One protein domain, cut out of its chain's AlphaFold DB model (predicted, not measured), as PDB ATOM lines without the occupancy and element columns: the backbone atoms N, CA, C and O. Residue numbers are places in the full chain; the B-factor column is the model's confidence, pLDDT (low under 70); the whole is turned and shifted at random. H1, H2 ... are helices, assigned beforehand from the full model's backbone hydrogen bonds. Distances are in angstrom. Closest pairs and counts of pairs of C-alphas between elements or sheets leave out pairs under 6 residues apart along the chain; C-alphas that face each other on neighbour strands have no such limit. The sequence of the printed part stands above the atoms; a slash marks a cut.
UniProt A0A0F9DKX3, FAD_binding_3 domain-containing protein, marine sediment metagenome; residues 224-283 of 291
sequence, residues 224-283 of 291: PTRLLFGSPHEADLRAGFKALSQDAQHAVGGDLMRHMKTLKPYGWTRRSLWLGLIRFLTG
ATOM      1  N   PRO A 224     320.906 312.015 206.084       80.56
ATOM      2  CA  PRO A 224     321.392 311.668 207.419       80.56
ATOM      3  C   PRO A 224     321.344 312.844 208.398       80.56
ATOM      4  O   PRO A 224     321.019 312.659 209.564       80.56
ATOM      5  N   THR A 225     321.583 314.079 207.945       80.75
ATOM      6  CA  THR A 225     321.492 315.252 208.832       80.75
ATOM      7  C   THR A 225     320.052 315.564 209.231       80.75
ATOM      8  O   THR A 225     319.802 316.022 210.342       80.75
ATOM      9  N   ARG A 226     319.079 315.289 208.356       85.25
ATOM     10  CA  ARG A 226     317.658 315.473 208.668       85.25
ATOM     11  C   ARG A 226     317.162 314.356 209.576       85.25
ATOM     12  O   ARG A 226     316.423 314.661 210.500       85.25
ATOM     13  N   LEU A 227     317.646 313.127 209.408       80.00
ATOM     14  CA  LEU A 227     317.415 312.031 210.357       80.00
ATOM     15  C   LEU A 227     317.980 312.355 211.749       80.00
ATOM     16  O   LEU A 227     317.299 312.208 212.763       80.00
ATOM     17  N   LEU A 228     319.212 312.868 211.797       73.75
ATOM     18  CA  LEU A 228     319.931 313.144 213.043       73.75
ATOM     19  C   LEU A 228     319.534 314.441 213.742       73.75
ATOM     20  O   LEU A 228     319.652 314.482 214.963       73.75
ATOM     21  N   PHE A 229     319.033 315.461 213.028       77.94
ATOM     22  CA  PHE A 229     318.637 316.748 213.638       77.94
ATOM     23  C   PHE A 229     317.193 317.226 213.376       77.94
ATOM     24  O   PHE A 229     316.712 318.092 214.100       77.94
ATOM     25  N   GLY A 230     316.443 316.634 212.443       77.12
ATOM     26  CA  GLY A 230     315.012 316.912 212.208       77.12
ATOM     27  C   GLY A 230     314.080 315.721 212.477       77.12
ATOM     28  O   GLY A 230     314.472 314.758 213.116       77.12
ATOM     29  N   SER A 231     312.858 315.767 211.961       79.06
ATOM     30  CA  SER A 231     311.930 314.623 211.978       79.06
ATOM     31  C   SER A 231     311.307 314.494 210.588       79.06
ATOM     32  O   SER A 231     310.171 314.911 210.385       79.06
ATOM     33  N   PRO A 232     312.093 314.083 209.573       76.62
ATOM     34  CA  PRO A 232     311.627 314.084 208.188       76.62
ATOM     35  C   PRO A 232     310.682 312.913 207.892       76.62
ATOM     36  O   PRO A 232     309.944 312.971 206.911       76.62
ATOM     37  N   HIS A 233     310.719 311.869 208.721       78.50
ATOM     38  CA  HIS A 233     309.801 310.744 208.670       78.50
ATOM     39  C   HIS A 233     308.566 310.996 209.519       78.50
ATOM     40  O   HIS A 233     308.593 311.748 210.491       78.50
ATOM     41  N   GLU A 234     307.519 310.259 209.186       74.19
ATOM     42  CA  GLU A 234     306.330 310.083 210.005       74.19
ATOM     43  C   GLU A 234     306.663 309.397 211.346       74.19
ATOM     44  O   GLU A 234     306.009 309.657 212.353       74.19
ATOM     45  N   ALA A 235     307.717 308.568 211.379       72.31
ATOM     46  CA  ALA A 235     308.228 307.922 212.585       72.31
ATOM     47  C   ALA A 235     309.272 308.788 213.321       72.31
ATOM     48  O   ALA A 235     310.259 309.237 212.730       72.31
ATOM     49  N   ASP A 236     309.110 308.959 214.639       77.56
ATOM     50  CA  ASP A 236     310.103 309.631 215.488       77.56
ATOM     51  C   ASP A 236     311.218 308.663 215.910       77.56
ATOM     52  O   ASP A 236     311.246 308.117 217.018       77.56
ATOM     53  N   LEU A 237     312.174 308.467 215.000       77.44
ATOM     54  CA  LEU A 237     313.337 307.605 215.219       77.44
ATOM     55  C   LEU A 237     314.172 308.030 216.437       77.44
ATOM     56  O   LEU A 237     314.805 307.188 217.070       77.44
ATOM     57  N   ARG A 238     314.181 309.321 216.793       80.19
ATOM     58  CA  ARG A 238     314.944 309.799 217.952       80.19
ATOM     59  C   ARG A 238     314.272 309.442 219.258       80.19
ATOM     60  O   ARG A 238     314.965 309.010 220.176       80.19
ATOM     61  N   ALA A 239     312.968 309.679 219.361       83.62
ATOM     62  CA  ALA A 239     312.205 309.290 220.536       83.62
ATOM     63  C   ALA A 239     312.286 307.772 220.731       83.62
ATOM     64  O   ALA A 239     312.606 307.328 221.831       83.62
ATOM     65  N   GLY A 240     312.128 307.004 219.644       83.38
ATOM     66  CA  GLY A 240     312.305 305.553 219.646       83.38
ATOM     67  C   GLY A 240     313.683 305.135 220.158       83.38
ATOM     68  O   GLY A 240     313.774 304.387 221.124       83.38
ATOM     69  N   PHE A 241     314.763 305.687 219.596       83.44
ATOM     70  CA  PHE A 241     316.128 305.372 220.036       83.44
ATOM     71  C   PHE A 241     316.386 305.747 221.505       83.44
ATOM     72  O   PHE A 241     317.012 304.990 222.242       83.44
ATOM     73  N   LYS A 242     315.883 306.899 221.967       87.19
ATOM     74  CA  LYS A 242     316.037 307.349 223.362       87.19
ATOM     75  C   LYS A 242     315.254 306.506 224.367       87.19
ATOM     76  O   LYS A 242     315.645 306.477 225.529       87.19
ATOM     77  N   ALA A 243     314.171 305.861 223.941       89.56
ATOM     78  CA  ALA A 243     313.381 304.967 224.781       89.56
ATOM     79  C   ALA A 243     314.062 303.605 225.018       89.56
ATOM     80  O   ALA A 243     313.668 302.878 225.928       89.56
ATOM     81  N   LEU A 244     315.080 303.258 224.223       88.44
ATOM     82  CA  LEU A 244     315.847 302.022 224.372       88.44
ATOM     83  C   LEU A 244     316.791 302.068 225.585       88.44
ATOM     84  O   LEU A 244     317.279 303.130 225.977       88.44
ATOM     85  N   SER A 245     317.111 300.892 226.137       93.38
ATOM     86  CA  SER A 245     318.198 300.740 227.113       93.38
ATOM     87  C   SER A 245     319.556 301.087 226.489       93.38
ATOM     88  O   SER A 245     319.711 301.058 225.269       93.38
ATOM     89  N   GLN A 246     320.570 301.384 227.310       92.56
ATOM     90  CA  GLN A 246     321.918 301.700 226.807       92.56
ATOM     91  C   GLN A 246     322.509 300.562 225.960       92.56
ATOM     92  O   GLN A 246     323.089 300.816 224.906       92.56
ATOM     93  N   ASP A 247     322.301 299.310 226.371       90.75
ATOM     94  CA  ASP A 247     322.767 298.142 225.617       90.75
ATOM     95  C   ASP A 247     322.074 298.037 224.254       90.75
ATOM     96  O   ASP A 247     322.731 297.824 223.234       90.75
ATOM     97  N   ALA A 248     320.760 298.272 224.209       86.19
ATOM     98  CA  ALA A 248     320.005 298.290 222.961       86.19
ATOM     99  C   ALA A 248     320.408 299.470 222.057       86.19
ATOM    100  O   ALA A 248     320.520 299.303 220.845       86.19
ATOM    101  N   GLN A 249     320.705 300.644 222.624       87.94
ATOM    102  CA  GLN A 249     321.241 301.782 221.867       87.94
ATOM    103  C   GLN A 249     322.591 301.452 221.220       87.94
ATOM    104  O   GLN A 249     322.807 301.780 220.052       87.94
ATOM    105  N   HIS A 250     323.492 300.782 221.947       87.38
ATOM    106  CA  HIS A 250     324.773 300.332 221.399       87.38
ATOM    107  C   HIS A 250     324.595 299.286 220.295       87.38
ATOM    108  O   HIS A 250     325.254 299.392 219.257       87.38
ATOM    109  N   ALA A 251     323.693 298.317 220.484       83.69
ATOM    110  CA  ALA A 251     323.382 297.305 219.477       83.69
ATOM    111  C   ALA A 251     322.861 297.947 218.179       83.69
ATOM    112  O   ALA A 251     323.475 297.776 217.125       83.69
ATOM    113  N   VAL A 252     321.836 298.802 218.282       82.06
ATOM    114  CA  VAL A 252     321.264 299.539 217.141       82.06
ATOM    115  C   VAL A 252     322.315 300.418 216.458       82.06
ATOM    116  O   VAL A 252     322.380 300.480 215.231       82.06
ATOM    117  N   GLY A 253     323.183 301.083 217.226       81.69
ATOM    118  CA  GLY A 253     324.304 301.845 216.669       81.69
ATOM    119  C   GLY A 253     325.266 300.971 215.854       81.69
ATOM    120  O   GLY A 253     325.710 301.373 214.774       81.69
ATOM    121  N   GLY A 254     325.556 299.760 216.338       82.81
ATOM    122  CA  GLY A 254     326.342 298.755 215.625       82.81
ATOM    123  C   GLY A 254     325.690 298.303 214.316       82.81
ATOM    124  O   GLY A 254     326.369 298.276 213.284       82.81
ATOM    125  N   ASP A 255     324.387 298.022 214.336       78.81
ATOM    126  CA  ASP A 255     323.602 297.619 213.159       78.81
ATOM    127  C   ASP A 255     323.582 298.708 212.091       78.81
ATOM    128  O   ASP A 255     323.901 298.455 210.930       78.81
ATOM    129  N   LEU A 256     323.319 299.955 212.486       78.38
ATOM    130  CA  LEU A 256     323.344 301.102 211.577       78.38
ATOM    131  C   LEU A 256     324.719 301.275 210.921       78.38
ATOM    132  O   LEU A 256     324.813 301.554 209.723       78.38
ATOM    133  N   MET A 257     325.802 301.077 211.677       79.38
ATOM    134  CA  MET A 257     327.160 301.134 211.135       79.38
ATOM    135  C   MET A 257     327.462 299.975 210.180       79.38
ATOM    136  O   MET A 257     328.166 300.185 209.188       79.38
ATOM    137  N   ARG A 258     326.948 298.764 210.440       79.19
ATOM    138  CA  ARG A 258     327.029 297.632 209.500       79.19
ATOM    139  C   ARG A 258     326.250 297.930 208.221       79.19
ATOM    140  O   ARG A 258     326.822 297.812 207.139       79.19
ATOM    141  N   HIS A 259     325.020 298.417 208.340       78.50
ATOM    142  CA  HIS A 259     324.181 298.806 207.211       78.50
ATOM    143  C   HIS A 259     324.829 299.922 206.369       78.50
ATOM    144  O   HIS A 259     324.921 299.826 205.151       78.50
ATOM    145  N   MET A 260     325.418 300.951 206.984       76.69
ATOM    146  CA  MET A 260     326.138 301.984 206.223       76.69
ATOM    147  C   MET A 260     327.303 301.429 205.385       76.69
ATOM    148  O   MET A 260     327.634 302.000 204.342       76.69
ATOM    149  N   LYS A 261     327.931 300.321 205.806       78.12
ATOM    150  CA  LYS A 261     328.984 299.661 205.018       78.12
ATOM    151  C   LYS A 261     328.424 298.955 203.782       78.12
ATOM    152  O   LYS A 261     329.117 298.962 202.766       78.12
ATOM    153  N   THR A 262     327.202 298.414 203.824       77.06
ATOM    154  CA  THR A 262     326.572 297.764 202.655       77.06
ATOM    155  C   THR A 262     326.245 298.773 201.552       77.06
ATOM    156  O   THR A 262     326.286 298.435 200.373       77.06
ATOM    157  N   LEU A 263     326.031 300.044 201.910       77.31
ATOM    158  CA  LEU A 263     325.785 301.129 200.954       77.31
ATOM    159  C   LEU A 263     327.063 301.718 200.325       77.31
ATOM    160  O   LEU A 263     326.985 302.467 199.345       77.31
ATOM    161  N   LYS A 264     328.248 301.397 200.863       80.00
ATOM    162  CA  LYS A 264     329.542 301.942 200.412       80.00
ATOM    163  C   LYS A 264     329.813 301.751 198.906       80.00
ATOM    164  O   LYS A 264     330.287 302.719 198.302       80.00
ATOM    165  N   PRO A 265     329.529 300.589 198.276       83.38
ATOM    166  CA  PRO A 265     329.814 300.362 196.856       83.38
ATOM    167  C   PRO A 265     329.108 301.338 195.907       83.38
ATOM    168  O   PRO A 265     329.625 301.623 194.833       83.38
ATOM    169  N   TYR A 266     327.967 301.905 196.309       83.56
ATOM    170  CA  TYR A 266     327.170 302.790 195.453       83.56
ATOM    171  C   TYR A 266     327.656 304.247 195.447       83.56
ATOM    172  O   TYR A 266     327.142 305.078 194.700       83.56
ATOM    173  N   GLY A 267     328.611 304.608 196.315       82.88
ATOM    174  CA  GLY A 267     329.129 305.979 196.424       82.88
ATOM    175  C   GLY A 267     328.115 307.013 196.940       82.88
ATOM    176  O   GLY A 267     328.429 308.204 197.035       82.88
ATOM    177  N   TRP A 268     326.906 306.582 197.317       87.06
ATOM    178  CA  TRP A 268     325.816 307.464 197.738       87.06
ATOM    179  C   TRP A 268     326.097 308.173 199.057       87.06
ATOM    180  O   TRP A 268     325.690 309.320 199.220       87.06
ATOM    181  N   THR A 269     326.855 307.555 199.964       82.44
ATOM    182  CA  THR A 269     327.165 308.117 201.287       82.44
ATOM    183  C   THR A 269     327.824 309.493 201.183       82.44
ATOM    184  O   THR A 269     327.367 310.449 201.807       82.44
ATOM    185  N   ARG A 270     328.855 309.639 200.337       85.94
ATOM    186  CA  ARG A 270     329.563 310.920 200.162       85.94
ATOM    187  C   ARG A 270     328.633 311.998 199.608       85.94
ATOM    188  O   ARG A 270     328.656 313.136 200.076       85.94
ATOM    189  N   ARG A 271     327.807 311.639 198.620       88.81
ATOM    190  CA  ARG A 271     326.847 312.562 198.004       88.81
ATOM    191  C   ARG A 271     325.759 312.976 198.993       88.81
ATOM    192  O   ARG A 271     325.481 314.166 199.095       88.81
ATOM    193  N   SER A 272     325.191 312.030 199.735       87.50
ATOM    194  CA  SER A 272     324.142 312.275 200.728       87.50
ATOM    195  C   SER A 272     324.633 313.166 201.876       87.50
ATOM    196  O   SER A 272     323.955 314.127 202.243       87.50
ATOM    197  N   LEU A 273     325.858 312.948 202.370       88.44
ATOM    198  CA  LEU A 273     326.484 313.820 203.374       88.44
ATOM    199  C   LEU A 273     326.689 315.249 202.856       88.44
ATOM    200  O   LEU A 273     326.329 316.210 203.536       88.44
ATOM    201  N   TRP A 274     327.210 315.404 201.634       91.31
ATOM    202  CA  TRP A 274     327.365 316.719 201.002       91.31
ATOM    203  C   TRP A 274     326.016 317.428 200.808       91.31
ATOM    204  O   TRP A 274     325.888 318.613 201.116       91.31
ATOM    205  N   LEU A 275     324.987 316.697 200.367       92.50
ATOM    206  CA  LEU A 275     323.623 317.218 200.264       92.50
ATOM    207  C   LEU A 275     323.074 317.630 201.631       92.50
ATOM    208  O   LEU A 275     322.420 318.662 201.722       92.50
ATOM    209  N   GLY A 276     323.346 316.857 202.686       90.69
ATOM    210  CA  GLY A 276     322.985 317.198 204.063       90.69
ATOM    211  C   GLY A 276     323.605 318.511 204.517       90.69
ATOM    212  O   GLY A 276     322.889 319.389 204.992       90.69
ATOM    213  N   LEU A 277     324.904 318.698 204.271       90.75
ATOM    214  CA  LEU A 277     325.595 319.946 204.587       90.75
ATOM    215  C   LEU A 277     324.981 321.144 203.845       90.75
ATOM    216  O   LEU A 277     324.653 322.151 204.468       90.75
ATOM    217  N   ILE A 278     324.762 321.035 202.532       92.19
ATOM    218  CA  ILE A 278     324.134 322.115 201.751       92.19
ATOM    219  C   ILE A 278     322.726 322.403 202.252       92.19
ATOM    220  O   ILE A 278     322.349 323.565 202.415       92.19
ATOM    221  N   ARG A 279     321.944 321.357 202.512       91.75
ATOM    222  CA  ARG A 279     320.570 321.475 202.991       91.75
ATOM    223  C   ARG A 279     320.489 322.157 204.349       91.75
ATOM    224  O   ARG A 279     319.538 322.912 204.569       91.75
ATOM    225  N   PHE A 280     321.457 321.887 205.222       88.62
ATOM    226  CA  PHE A 280     321.604 322.508 206.532       88.62
ATOM    227  C   PHE A 280     321.980 323.991 206.411       88.62
ATOM    228  O   PHE A 280     321.309 324.833 206.995       88.62
ATOM    229  N   LEU A 281     322.985 324.320 205.591       90.31
ATOM    230  CA  LEU A 281     323.492 325.691 205.445       90.31
ATOM    231  C   LEU A 281     322.552 326.620 204.663       90.31
ATOM    232  O   LEU A 281     322.419 327.792 204.992       90.31
ATOM    233  N   THR A 282     321.920 326.116 203.602       91.00
ATOM    234  CA  THR A 282     321.175 326.950 202.635       91.00
ATOM    235  C   THR A 282     319.661 326.798 202.737       91.00
ATOM    236  O   THR A 282     318.906 327.516 202.080       91.00
ATOM    237  N   GLY A 283     319.186 325.805 203.490       89.12
ATOM    238  CA  GLY A 283     317.773 325.457 203.528       89.12
ATOM    239  C   GLY A 283     317.239 324.849 202.221       89.12
ATOM    240  O   GLY A 283     316.027 324.681 202.089       89.12
TER     241      GLY A 283
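What this domain is: This is residues 224 to 283 of the 291 residues of the protein "FAD_binding_3 domain-containing protein" of marine sediment metagenome (UniProt A0A0F9DKX3). Four helices follow one another round a loose, open ring with an empty middle: H3 makes one long side, H4 stands at a corner to it, and the short H1 and H2 lie across the opening from H3. The ring is closed where H1 packs on H4. The printed part has 60 residues with four named helices, in the order H1, H2, H3, H4, and no named strand; the class is all helix. It is loose, with a radius of gyration of the C-alphas of 13.3 A, and spans 35 by 28 by 17 A.

Where its parts are: H3, residues 246 to 262, is the longest helix, 24.9 A from C-alpha 246 at (321.918, 301.700, 226.807) to C-alpha 262. H4, residues 268 to 282, measures 20.6 A and ends with C-alpha 282 at (321.175, 326.950, 202.635). H2 holds residues 237 to 243 over 9.9 A. H1, residues 224 to 229, measures 8.5 A and begins with C-alpha 224 at (321.392, 311.668, 207.419).

How they stand to each other: H3 is close to but not clearly touching H2, the closest C-alphas being those of Phe 241 and Gln 249, 6.5 A apart. The two run opposite ways at a shallow tilt of 29 degrees. H3 and H4 are also close but not clearly touching, with C-alphas of Met 260 and Thr 269 closest at 7.9 A; their steep tilt of 68 degrees, opposite ways, is only just short of about perpendicular. H4 and H1 touch, closest at the C-alphas of Thr 225 and Gly 276, 5.4 A apart, at a steep tilt of 41 degrees, the same way. H1 and H3 are apart, as are H2 and H4. In H1, H2, H3 and H4 every O i to N i+4 pair is within hydrogen-bond range.

The domain as a whole: The two C-alphas farthest apart are those of Asp 247 and Thr 282, at 36.9 A. Residues 254 to 259, which belong to H3, and residues 262 to 268 stand free. The printed part has no cut, and no link is long. The mean pLDDT of the printed part is 83.6, and no printed residue is under 70.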